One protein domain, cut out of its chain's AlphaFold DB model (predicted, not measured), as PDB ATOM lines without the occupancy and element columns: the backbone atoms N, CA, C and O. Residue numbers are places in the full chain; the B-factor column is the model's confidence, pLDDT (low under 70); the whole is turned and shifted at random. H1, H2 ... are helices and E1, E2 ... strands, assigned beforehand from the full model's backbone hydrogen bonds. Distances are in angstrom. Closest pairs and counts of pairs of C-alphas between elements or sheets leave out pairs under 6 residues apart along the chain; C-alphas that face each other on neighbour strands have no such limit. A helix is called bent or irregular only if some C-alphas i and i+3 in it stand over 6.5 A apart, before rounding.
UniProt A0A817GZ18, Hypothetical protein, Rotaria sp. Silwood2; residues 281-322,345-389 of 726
ATOM      1  N   LYS A 281     219.284 228.135 119.410       89.75
ATOM      2  CA  LYS A 281     220.082 229.356 119.302       89.75
ATOM      3  C   LYS A 281     219.247 230.521 118.772       89.75
ATOM      4  O   LYS A 281     219.387 231.646 119.251       89.75
ATOM      5  N   SER A 282     218.371 230.271 117.805       89.25
ATOM      6  CA  SER A 282     217.483 231.287 117.241       89.25
ATOM      7  C   SER A 282     216.372 231.682 118.208       89.25
ATOM      8  O   SER A 282     216.086 232.873 118.307       89.25
ATOM      9  N   GLN A 283     215.813 230.736 118.974       91.62
ATOM     10  CA  GLN A 283     214.904 231.037 120.089       91.62
ATOM     11  C   GLN A 283     215.570 231.963 121.118       91.62
ATOM     12  O   GLN A 283     215.044 233.037 121.413       91.62
ATOM     13  N   ALA A 284     216.749 231.586 121.625       90.88
ATOM     14  CA  ALA A 284     217.471 232.356 122.640       90.88
ATOM     15  C   ALA A 284     217.858 233.762 122.148       90.88
ATOM     16  O   ALA A 284     217.676 234.735 122.876       90.88
ATOM     17  N   ASN A 285     218.325 233.901 120.900       89.88
ATOM     18  CA  ASN A 285     218.652 235.206 120.310       89.88
ATOM     19  C   ASN A 285     217.418 236.102 120.121       89.88
ATOM     20  O   ASN A 285     217.490 237.301 120.390       89.88
ATOM     21  N   LEU A 286     216.296 235.536 119.665       90.44
ATOM     22  CA  LEU A 286     215.045 236.272 119.464       90.44
ATOM     23  C   LEU A 286     214.483 236.776 120.799       90.44
ATOM     24  O   LEU A 286     214.075 237.930 120.902       90.44
ATOM     25  N   LEU A 287     214.506 235.918 121.826       92.00
ATOM     26  CA  LEU A 287     214.065 236.266 123.172       92.00
ATOM     27  C   LEU A 287     214.995 237.301 123.815       92.00
ATOM     28  O   LEU A 287     214.520 238.249 124.428       92.00
ATOM     29  N   LYS A 288     216.313 237.170 123.619       91.19
ATOM     30  CA  LYS A 288     217.298 238.145 124.097       91.19
ATOM     31  C   LYS A 288     217.040 239.541 123.521       91.19
ATOM     32  O   LYS A 288     216.968 240.489 124.294       91.19
ATOM     33  N   TYR A 289     216.851 239.656 122.204       88.56
ATOM     34  CA  TYR A 289     216.507 240.935 121.575       88.56
ATOM     35  C   TYR A 289     215.192 241.501 122.117       88.56
ATOM     36  O   TYR A 289     215.125 242.676 122.462       88.56
ATOM     37  N   PHE A 290     214.159 240.660 122.253       90.25
ATOM     38  CA  PHE A 290     212.888 241.095 122.826       90.25
ATOM     39  C   PHE A 290     213.061 241.702 124.227       90.25
ATOM     40  O   PHE A 290     212.493 242.750 124.512       90.25
ATOM     41  N   ILE A 291     213.883 241.091 125.083       90.62
ATOM     42  CA  ILE A 291     214.143 241.609 126.432       90.62
ATOM     43  C   ILE A 291     214.924 242.925 126.387       90.62
ATOM     44  O   ILE A 291     214.517 243.896 127.020       90.62
ATOM     45  N   GLU A 292     216.043 242.956 125.658       88.81
ATOM     46  CA  GLU A 292     216.983 244.084 125.672       88.81
ATOM     47  C   GLU A 292     216.424 245.334 124.972       88.81
ATOM     48  O   GLU A 292     216.644 246.447 125.449       88.81
ATOM     49  N   ASP A 293     215.672 245.164 123.879       85.75
ATOM     50  CA  ASP A 293     215.236 246.271 123.024       85.75
ATOM     51  C   ASP A 293     213.737 246.589 123.087       85.75
ATOM     52  O   ASP A 293     213.350 247.672 122.647       85.75
ATOM     53  N   ILE A 294     212.881 245.706 123.609       85.69
ATOM     54  CA  ILE A 294     211.421 245.910 123.585       85.69
ATOM     55  C   ILE A 294     210.856 245.919 124.994       85.69
ATOM     56  O   ILE A 294     210.223 246.900 125.376       85.69
ATOM     57  N   ASP A 295     211.108 244.874 125.782       86.12
ATOM     58  CA  ASP A 295     210.483 244.715 127.091       86.12
ATOM     59  C   ASP A 295     210.769 245.899 128.015       86.12
ATOM     60  O   ASP A 295     209.847 246.441 128.617       86.12
ATOM     61  N   GLU A 296     212.015 246.373 128.084       82.25
ATOM     62  CA  GLU A 296     212.387 247.535 128.908       82.25
ATOM     63  C   GLU A 296     211.689 248.850 128.500       82.25
ATOM     64  O   GLU A 296     211.659 249.792 129.291       82.25
ATOM     65  N   LYS A 297     211.073 248.918 127.310       86.81
ATOM     66  CA  LYS A 297     210.321 250.086 126.817       86.81
ATOM     67  C   LYS A 297     208.803 249.983 127.039       86.81
ATOM     68  O   LYS A 297     208.114 250.985 126.864       86.81
ATOM     69  N   LEU A 298     208.278 248.812 127.416       88.00
ATOM     70  CA  LEU A 298     206.838 248.577 127.601       88.00
ATOM     71  C   LEU A 298     206.290 249.195 128.893       88.00
ATOM     72  O   LEU A 298     206.924 249.138 129.953       88.00
ATOM     73  N   PHE A 299     205.054 249.694 128.840       88.19
ATOM     74  CA  PHE A 299     204.329 250.134 130.029       88.19
ATOM     75  C   PHE A 299     203.961 248.940 130.936       88.19
ATOM     76  O   PHE A 299     203.764 247.825 130.449       88.19
ATOM     77  N   PRO A 300     203.777 249.136 132.260       88.62
ATOM     78  CA  PRO A 300     203.530 248.029 133.195       88.62
ATOM     79  C   PRO A 300     202.335 247.125 132.846       88.62
ATOM     80  O   PRO A 300     202.392 245.919 133.065       88.62
ATOM     81  N   HIS A 301     201.267 247.688 132.272       87.94
ATOM     82  CA  HIS A 301     200.084 246.923 131.859       87.94
ATOM     83  C   HIS A 301     200.327 246.088 130.587       87.94
ATOM     84  O   HIS A 301     199.803 244.983 130.468       87.94
ATOM     85  N   GLU A 302     201.162 246.580 129.668       87.50
ATOM     86  CA  GLU A 302     201.590 245.846 128.473       87.50
ATOM     87  C   GLU A 302     202.544 244.711 128.848       87.50
ATOM     88  O   GLU A 302     202.411 243.608 128.318       87.50
ATOM     89  N   LYS A 303     203.456 244.950 129.808       89.06
ATOM     90  CA  LYS A 303     204.310 243.898 130.382       89.06
ATOM     91  C   LYS A 303     203.463 242.767 130.957       89.06
ATOM     92  O   LYS A 303     203.688 241.623 130.587       89.06
ATOM     93  N   GLU A 304     202.462 243.069 131.785       88.12
ATOM     94  CA  GLU A 304     201.569 242.057 132.369       88.12
ATOM     95  C   GLU A 304     200.820 241.250 131.290       88.12
ATOM     96  O   GLU A 304     200.842 240.017 131.293       88.12
ATOM     97  N   GLN A 305     200.222 241.928 130.303       88.19
ATOM     98  CA  GLN A 305     199.554 241.258 129.182       88.19
ATOM     99  C   GLN A 305     200.522 240.382 128.368       88.19
ATOM    100  O   GLN A 305     200.167 239.269 127.974       88.19
ATOM    101  N   CYS A 306     201.745 240.862 128.131       89.06
ATOM    102  CA  CYS A 306     202.797 240.126 127.439       89.06
ATOM    103  C   CYS A 306     203.237 238.889 128.235       89.06
ATOM    104  O   CYS A 306     203.229 237.788 127.687       89.06
ATOM    105  N   ARG A 307     203.549 239.033 129.534       91.00
ATOM    106  CA  ARG A 307     203.922 237.915 130.419       91.00
ATOM    107  C   ARG A 307     202.843 236.843 130.445       91.00
ATOM    108  O   ARG A 307     203.184 235.671 130.346       91.00
ATOM    109  N   LYS A 308     201.560 237.220 130.472       89.38
ATOM    110  CA  LYS A 308     200.453 236.261 130.382       89.38
ATOM    111  C   LYS A 308     200.428 235.497 129.052       89.38
ATOM    112  O   LYS A 308     200.316 234.278 129.057       89.38
ATOM    113  N   GLN A 309     200.568 236.183 127.913       89.12
ATOM    114  CA  GLN A 309     200.614 235.499 126.611       89.12
ATOM    115  C   GLN A 309     201.840 234.587 126.471       89.12
ATOM    116  O   GLN A 309     201.748 233.530 125.854       89.12
ATOM    117  N   LEU A 310     202.979 234.968 127.054       91.25
ATOM    118  CA  LEU A 310     204.177 234.133 127.067       91.25
ATOM    119  C   LEU A 310     204.047 232.956 128.035       91.25
ATOM    120  O   LEU A 310     204.444 231.858 127.676       91.25
ATOM    121  N   HIS A 311     203.424 233.127 129.197       89.56
ATOM    122  CA  HIS A 311     203.111 232.019 130.099       89.56
ATOM    123  C   HIS A 311     202.299 230.923 129.394       89.56
ATOM    124  O   HIS A 311     202.626 229.743 129.501       89.56
ATOM    125  N   ASP A 312     201.282 231.311 128.621       87.25
ATOM    126  CA  ASP A 312     200.355 230.363 127.998       87.25
ATOM    127  C   ASP A 312     200.873 229.769 126.666       87.25
ATOM    128  O   ASP A 312     200.338 228.758 126.198       87.25
ATOM    129  N   HIS A 313     201.880 230.381 126.021       87.81
ATOM    130  CA  HIS A 313     202.309 230.035 124.650       87.81
ATOM    131  C   HIS A 313     203.830 229.940 124.410       87.81
ATOM    132  O   HIS A 313     204.239 229.557 123.312       87.81
ATOM    133  N   LEU A 314     204.689 230.285 125.376       92.25
ATOM    134  CA  LEU A 314     206.141 230.168 125.220       92.25
ATOM    135  C   LEU A 314     206.583 228.721 125.464       92.25
ATOM    136  O   LEU A 314     206.629 228.239 126.596       92.25
ATOM    137  N   GLU A 315     206.948 228.048 124.379       91.44
ATOM    138  CA  GLU A 315     207.553 226.719 124.393       91.44
ATOM    139  C   GLU A 315     209.057 226.832 124.093       91.44
ATOM    140  O   GLU A 315     209.446 227.473 123.111       91.44
ATOM    141  N   ILE A 316     209.910 226.211 124.911       92.94
ATOM    142  CA  ILE A 316     211.374 226.260 124.756       92.94
ATOM    143  C   ILE A 316     211.997 224.867 124.778       92.94
ATOM    144  O   ILE A 316     211.444 223.925 125.347       92.94
ATOM    145  N   PHE A 317     213.171 224.739 124.158       90.69
ATOM    146  CA  PHE A 317     213.928 223.490 124.194       90.69
ATOM    147  C   PHE A 317     214.480 223.185 125.588       90.69
ATOM    148  O   PHE A 317     214.983 224.059 126.301       90.69
ATOM    149  N   THR A 318     214.425 221.903 125.918       90.62
ATOM    150  CA  THR A 318     214.993 221.289 127.116       90.62
ATOM    151  C   THR A 318     216.444 220.859 126.904       90.62
ATOM    152  O   THR A 318     216.899 220.693 125.771       90.62
ATOM    153  N   GLN A 319     217.181 220.639 127.997       85.06
ATOM    154  CA  GLN A 319     218.535 220.078 127.920       85.06
ATOM    155  C   GLN A 319     218.533 218.627 127.421       85.06
ATOM    156  O   GLN A 319     217.725 217.794 127.840       85.06
ATOM    157  N   ILE A 320     219.522 218.308 126.585       78.62
ATOM    158  CA  ILE A 320     219.838 216.944 126.152       78.62
ATOM    159  C   ILE A 320     220.828 216.326 127.144       78.62
ATOM    160  O   ILE A 320     221.800 216.966 127.546       78.62
ATOM    161  N   SER A 321     220.638 215.055 127.498       58.06
ATOM    162  CA  SER A 321     221.671 214.295 128.207       58.06
ATOM    163  C   SER A 321     222.838 214.003 127.259       58.06
ATOM    164  O   SER A 321     222.728 213.141 126.392       58.06
ATOM    165  N   MET A 322     223.978 214.681 127.427       51.22
ATOM    166  CA  MET A 322     225.200 214.366 126.664       51.22
ATOM    167  C   MET A 322     225.918 213.090 127.148       51.22
ATOM    168  O   MET A 322     226.947 212.706 126.588       51.22
ATOM    169  N   ILE A 345     210.687 219.896 123.328       85.75
ATOM    170  CA  ILE A 345     210.152 221.252 123.474       85.75
ATOM    171  C   ILE A 345     209.024 221.177 124.498       85.75
ATOM    172  O   ILE A 345     208.045 220.472 124.264       85.75
ATOM    173  N   CYS A 346     209.153 221.920 125.595       89.56
ATOM    174  CA  CYS A 346     208.168 221.952 126.676       89.56
ATOM    175  C   CYS A 346     207.665 223.379 126.901       89.56
ATOM    176  O   CYS A 346     208.359 224.352 126.579       89.56
ATOM    177  N   SER A 347     206.476 223.519 127.490       91.38
ATOM    178  CA  SER A 347     205.975 224.841 127.862       91.38
ATOM    179  C   SER A 347     206.739 225.403 129.062       91.38
ATOM    180  O   SER A 347     207.164 224.666 129.956       91.38
ATOM    181  N   ILE A 348     206.912 226.726 129.113       92.44
ATOM    182  CA  ILE A 348     207.726 227.377 130.142       92.44
ATOM    183  C   ILE A 348     207.234 227.108 131.574       92.44
ATOM    184  O   ILE A 348     208.053 226.955 132.481       92.44
ATOM    185  N   TYR A 349     205.917 226.962 131.773       90.38
ATOM    186  CA  TYR A 349     205.318 226.664 133.080       90.38
ATOM    187  C   TYR A 349     205.546 225.216 133.552       90.38
ATOM    188  O   TYR A 349     205.176 224.874 134.679       90.38
ATOM    189  N   GLU A 350     206.123 224.339 132.729       90.56
ATOM    190  CA  GLU A 350     206.454 222.949 133.085       90.56
ATOM    191  C   GLU A 350     207.920 222.799 133.521       90.56
ATOM    192  O   GLU A 350     208.283 221.814 134.170       90.56
ATOM    193  N   LEU A 351     208.745 223.800 133.207       93.31
ATOM    194  CA  LEU A 351     210.187 223.813 133.427       93.31
ATOM    195  C   LEU A 351     210.579 224.501 134.737       93.31
ATOM    196  O   LEU A 351     209.855 225.334 135.289       93.31
ATOM    197  N   TYR A 352     211.773 224.161 135.218       93.69
ATOM    198  CA  TYR A 352     212.336 224.645 136.475       93.69
ATOM    199  C   TYR A 352     213.601 225.473 136.252       93.69
ATOM    200  O   TYR A 352     214.377 225.228 135.327       93.69
ATOM    201  N   ASP A 353     213.833 226.448 137.129       93.06
ATOM    202  CA  ASP A 353     215.061 227.240 137.146       93.06
ATOM    203  C   ASP A 353     216.283 226.347 137.449       93.06
ATOM    204  O   ASP A 353     216.354 225.748 138.529       93.06
ATOM    205  N   PRO A 354     217.279 226.263 136.543       91.62
ATOM    206  CA  PRO A 354     218.473 225.446 136.754       91.62
ATOM    207  C   PRO A 354     219.347 225.930 137.924       91.62
ATOM    208  O   PRO A 354     220.208 225.170 138.370       91.62
ATOM    209  N   ASN A 355     219.132 227.152 138.433       89.88
ATOM    210  CA  ASN A 355     219.852 227.704 139.585       89.88
ATOM    211  C   ASN A 355     219.266 227.311 140.952       89.88
ATOM    212  O   ASN A 355     219.836 227.682 141.980       89.88
ATOM    213  N   ILE A 356     218.153 226.568 141.012       86.94
ATOM    214  CA  ILE A 356     217.647 226.051 142.291       86.94
ATOM    215  C   ILE A 356     218.697 225.082 142.862       86.94
ATOM    216  O   ILE A 356     219.029 224.068 142.244       86.94
ATOM    217  N   LYS A 357     219.245 225.397 144.045       83.00
ATOM    218  CA  LYS A 357     220.325 224.626 144.693       83.00
ATOM    219  C   LYS A 357     219.988 223.130 144.690       83.00
ATOM    220  O   LYS A 357     218.923 222.747 145.147       83.00
ATOM    221  N   ASN A 358     220.900 222.298 144.185       82.44
ATOM    222  CA  ASN A 358     220.793 220.830 144.124       82.44
ATOM    223  C   ASN A 358     219.612 220.233 143.319       82.44
ATOM    224  O   ASN A 358     219.488 219.006 143.290       82.44
ATOM    225  N   ILE A 359     218.793 221.015 142.600       86.88
ATOM    226  CA  ILE A 359     217.586 220.496 141.920       86.88
ATOM    227  C   ILE A 359     217.860 219.377 140.902       86.88
ATOM    228  O   ILE A 359     217.104 218.409 140.820       86.88
ATOM    229  N   ARG A 360     219.004 219.456 140.208       85.69
ATOM    230  CA  ARG A 360     219.507 218.450 139.256       85.69
ATOM    231  C   ARG A 360     219.798 217.077 139.886       85.69
ATOM    232  O   ARG A 360     220.026 216.119 139.164       85.69
ATOM    233  N   SER A 361     219.809 216.966 141.220       83.56
ATOM    234  CA  SER A 361     219.911 215.670 141.909       83.56
ATOM    235  C   SER A 361     218.584 214.906 141.950       83.56
ATOM    236  O   SER A 361     218.595 213.684 142.079       83.56
ATOM    237  N   ILE A 362     217.449 215.602 141.825       85.56
ATOM    238  CA  ILE A 362     216.095 215.033 141.898       85.56
ATOM    239  C   ILE A 362     215.407 215.000 140.532       85.56
ATOM    240  O   ILE A 362     214.732 214.019 140.230       85.56
ATOM    241  N   LEU A 363     215.553 216.055 139.727       88.38
ATOM    242  CA  LEU A 363     214.920 216.163 138.414       88.38
ATOM    243  C   LEU A 363     215.911 215.855 137.290       88.38
ATOM    244  O   LEU A 363     217.042 216.341 137.300       88.38
ATOM    245  N   ASP A 364     215.448 215.099 136.294       86.75
ATOM    246  CA  ASP A 364     216.209 214.801 135.078       86.75
ATOM    247  C   ASP A 364     216.399 216.052 134.207       86.75
ATOM    248  O   ASP A 364     215.598 216.987 134.276       86.75
ATOM    249  N   VAL A 365     217.410 216.039 133.331       87.38
ATOM    250  CA  VAL A 365     217.802 217.182 132.476       87.38
ATOM    251  C   VAL A 365     216.653 217.782 131.650       87.38
ATOM    252  O   VAL A 365     216.606 218.995 131.464       87.38
ATOM    253  N   HIS A 366     215.678 216.963 131.250       89.06
ATOM    254  CA  HIS A 366     214.506 217.377 130.469       89.06
ATOM    255  C   HIS A 366     213.552 218.333 131.213       89.06
ATOM    256  O   HIS A 366     212.707 218.965 130.594       89.06
ATOM    257  N   HIS A 367     213.689 218.489 132.534       91.00
ATOM    258  CA  HIS A 367     212.894 219.440 133.322       91.00
ATOM    259  C   HIS A 367     213.474 220.867 133.328       91.00
ATOM    260  O   HIS A 367     212.930 221.750 133.996       91.00
ATOM    261  N   PHE A 368     214.587 221.102 132.625       93.00
ATOM    262  CA  PHE A 368     215.302 222.375 132.617       93.00
ATOM    263  C   PHE A 368     215.406 222.956 131.205       93.00
ATOM    264  O   PHE A 368     215.603 222.197 130.251       93.00
ATOM    265  N   PRO A 369     215.367 224.295 131.065       93.62
ATOM    266  CA  PRO A 369     215.637 224.957 129.794       93.62
ATOM    267  C   PRO A 369     217.057 224.645 129.309       93.62
ATOM    268  O   PRO A 369     217.963 224.477 130.131       93.62
ATOM    269  N   ASP A 370     217.267 224.605 127.993       93.19
ATOM    270  CA  ASP A 370     218.595 224.461 127.382       93.19
ATOM    271  C   ASP A 370     219.600 225.522 127.885       93.19
ATOM    272  O   ASP A 370     219.227 226.633 128.272       93.19
ATOM    273  N   GLU A 371     220.890 225.182 127.882       91.75
ATOM    274  CA  GLU A 371     221.989 226.038 128.345       91.75
ATOM    275  C   GLU A 371     222.063 227.395 127.624       91.75
ATOM    276  O   GLU A 371     222.463 228.389 128.234       91.75
ATOM    277  N   GLN A 372     221.596 227.496 126.370       91.62
ATOM    278  CA  GLN A 372     221.483 228.783 125.665       91.62
ATOM    279  C   GLN A 372     220.591 229.803 126.406       91.62
ATOM    280  O   GLN A 372     220.764 231.011 126.234       91.62
ATOM    281  N   PHE A 373     219.663 229.343 127.252       93.00
ATOM    282  CA  PHE A 373     218.769 230.196 128.039       93.00
ATOM    283  C   PHE A 373     219.310 230.551 129.434       93.00
ATOM    284  O   PHE A 373     218.648 231.285 130.162       93.00
ATOM    285  N   HIS A 374     220.493 230.066 129.838       92.69
ATOM    286  CA  HIS A 374     220.980 230.197 131.227       92.69
ATOM    287  C   HIS A 374     221.590 231.561 131.569       92.69
ATOM    288  O   HIS A 374     222.069 231.759 132.687       92.69
ATOM    289  N   THR A 375     221.578 232.529 130.646       93.00
ATOM    290  CA  THR A 375     222.054 233.881 130.972       93.00
ATOM    291  C   THR A 375     221.167 234.503 132.064       93.00
ATOM    292  O   THR A 375     219.950 234.299 132.040       93.00
ATOM    293  N   PRO A 376     221.718 235.282 133.019       92.69
ATOM    294  CA  PRO A 376     220.925 235.845 134.117       92.69
ATOM    295  C   PRO A 376     219.719 236.669 133.645       92.69
ATOM    296  O   PRO A 376     218.648 236.586 134.243       92.69
ATOM    297  N   THR A 377     219.875 237.408 132.542       92.19
ATOM    298  CA  THR A 377     218.811 238.187 131.895       92.19
ATOM    299  C   THR A 377     217.681 237.292 131.380       92.19
ATOM    300  O   THR A 377     216.517 237.541 131.698       92.19
ATOM    301  N   LEU A 378     218.011 236.219 130.645       93.81
ATOM    302  CA  LEU A 378     217.020 235.264 130.136       93.81
ATOM    303  C   LEU A 378     216.326 234.529 131.288       93.81
ATOM    304  O   LEU A 378     215.102 234.502 131.329       93.81
ATOM    305  N   LEU A 379     217.065 234.002 132.269       94.12
ATOM    306  CA  LEU A 379     216.461 233.290 133.403       94.12
ATOM    307  C   LEU A 379     215.578 234.189 134.278       94.12
ATOM    308  O   LEU A 379     214.560 233.715 134.780       94.12
ATOM    309  N   LYS A 380     215.920 235.473 134.457       93.62
ATOM    310  CA  LYS A 380     215.045 236.438 135.143       93.62
ATOM    311  C   LYS A 380     213.726 236.601 134.381       93.62
ATOM    312  O   LYS A 380     212.664 236.405 134.964       93.62
ATOM    313  N   PHE A 381     213.795 236.887 133.084       93.44
ATOM    314  CA  PHE A 381     212.615 237.062 132.238       93.44
ATOM    315  C   PHE A 381     211.749 235.794 132.155       93.44
ATOM    316  O   PHE A 381     210.527 235.858 132.260       93.44
ATOM    317  N   LEU A 382     212.372 234.620 132.027       94.88
ATOM    318  CA  LEU A 382     211.663 233.343 131.982       94.88
ATOM    319  C   LEU A 382     210.907 233.059 133.290       94.88
ATOM    320  O   LEU A 382     209.797 232.535 133.226       94.88
ATOM    321  N   LYS A 383     211.435 233.453 134.460       94.56
ATOM    322  CA  LYS A 383     210.706 233.377 135.747       94.56
ATOM    323  C   LYS A 383     209.471 234.268 135.761       94.56
ATOM    324  O   LYS A 383     208.417 233.827 136.204       94.56
ATOM    325  N   GLU A 384     209.583 235.488 135.240       92.50
ATOM    326  CA  GLU A 384     208.437 236.392 135.068       92.50
ATOM    327  C   GLU A 384     207.390 235.812 134.093       92.50
ATOM    328  O   GLU A 384     206.210 236.119 134.215       92.50
ATOM    329  N   CYS A 385     207.803 234.951 133.155       92.06
ATOM    330  CA  CYS A 385     206.921 234.229 132.230       92.06
ATOM    331  C   CYS A 385     206.422 232.866 132.755       92.06
ATOM    332  O   CYS A 385     205.706 232.185 132.031       92.06
ATOM    333  N   GLY A 386     206.783 232.436 133.971       92.25
ATOM    334  CA  GLY A 386     206.287 231.186 134.573       92.25
ATOM    335  C   GLY A 386     207.308 230.073 134.830       92.25
ATOM    336  O   GLY A 386     206.925 229.045 135.390       92.25
ATOM    337  N   LEU A 387     208.594 230.253 134.494       94.75
ATOM    338  CA  LEU A 387     209.651 229.288 134.835       94.75
ATOM    339  C   LEU A 387     209.696 229.080 136.354       94.75
ATOM    340  O   LEU A 387     209.901 230.026 137.122       94.75
ATOM    341  N   ARG A 388     209.522 227.835 136.802       92.81
ATOM    342  CA  ARG A 388     209.306 227.541 138.220       92.81
ATOM    343  C   ARG A 388     210.572 227.746 139.045       92.81
ATOM    344  O   ARG A 388     211.599 227.118 138.798       92.81
ATOM    345  N   SER A 389     210.464 228.561 140.091       89.62
ATOM    346  CA  SER A 389     211.499 228.762 141.116       89.62
ATOM    347  C   SER A 389     211.451 227.742 142.266       89.62
ATOM    348  O   SER A 389     212.322 227.761 143.133       89.62
TER     349      SER A 389
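Overview. This is residues 281 to 322 and 345 to 389 of the 726 residues of the protein "Hypothetical protein" of Rotaria sp. Silwood2 (UniProt A0A817GZ18). Two long helices, H1 and H2, run opposite ways as two rails, and short H3 is set crosswise to both on one side of the pair, packing on H1, so that the three centres make a triangle; a tiny two-stranded antiparallel sheet, E1 and E2, and a long winding stretch, residues 348 to 375, lie toward the end away from the H1 to H2 turn. The 87 printed residues, mostly helix by named elements, run H1, H2, E1, E2, H3. The whole is compact, with a radius of gyration of the C-alphas of 12.9 A, and spans 40 by 22 by 22 A.

Along the chain. E1 is residues 315 to 317 and E2 345 to 347. H1, residues 281 to 297, 24.1 A, begins at C-alpha 281 (220.082, 229.356, 119.302), has a kink of 35 degrees near residue 291 and is only just irregular: C-alphas 292 and 295 are 6.7 A apart. H2 is residues 300 to 313, 20.0 A. H3, residues 376 to 384, ends at C-alpha 384 (208.437, 236.392, 135.068).

Arrangement. E1 and E2 are antiparallel, with N 316 and O 346 at 2.9 A. H1, with residues 287 to 291 alone, touches H3, about perpendicular at 75 degrees; the closest C-alphas, Lys 288 and Leu 378, are 6.7 A apart. H2 is close to but not clearly touching H1, C-alphas of Asp 295 and Lys 303 at 7.0 A, and H3, C-alphas of Arg 307 and Glu 384 at 6.7 A. Every O i to N i+4 pair is within hydrogen-bond range in H2 and H3, 10 of 13 in H1.

Size, cuts and confidence. The C-alphas farthest apart, of Phe 299 and Met 322, are 41.5 A apart. Residues 323 to 344 are not printed, a gap of 16.9 A between C-alphas 322 and 345. The link E2 to H3 is long. Residues 321 to 322 are under pLDDT 70.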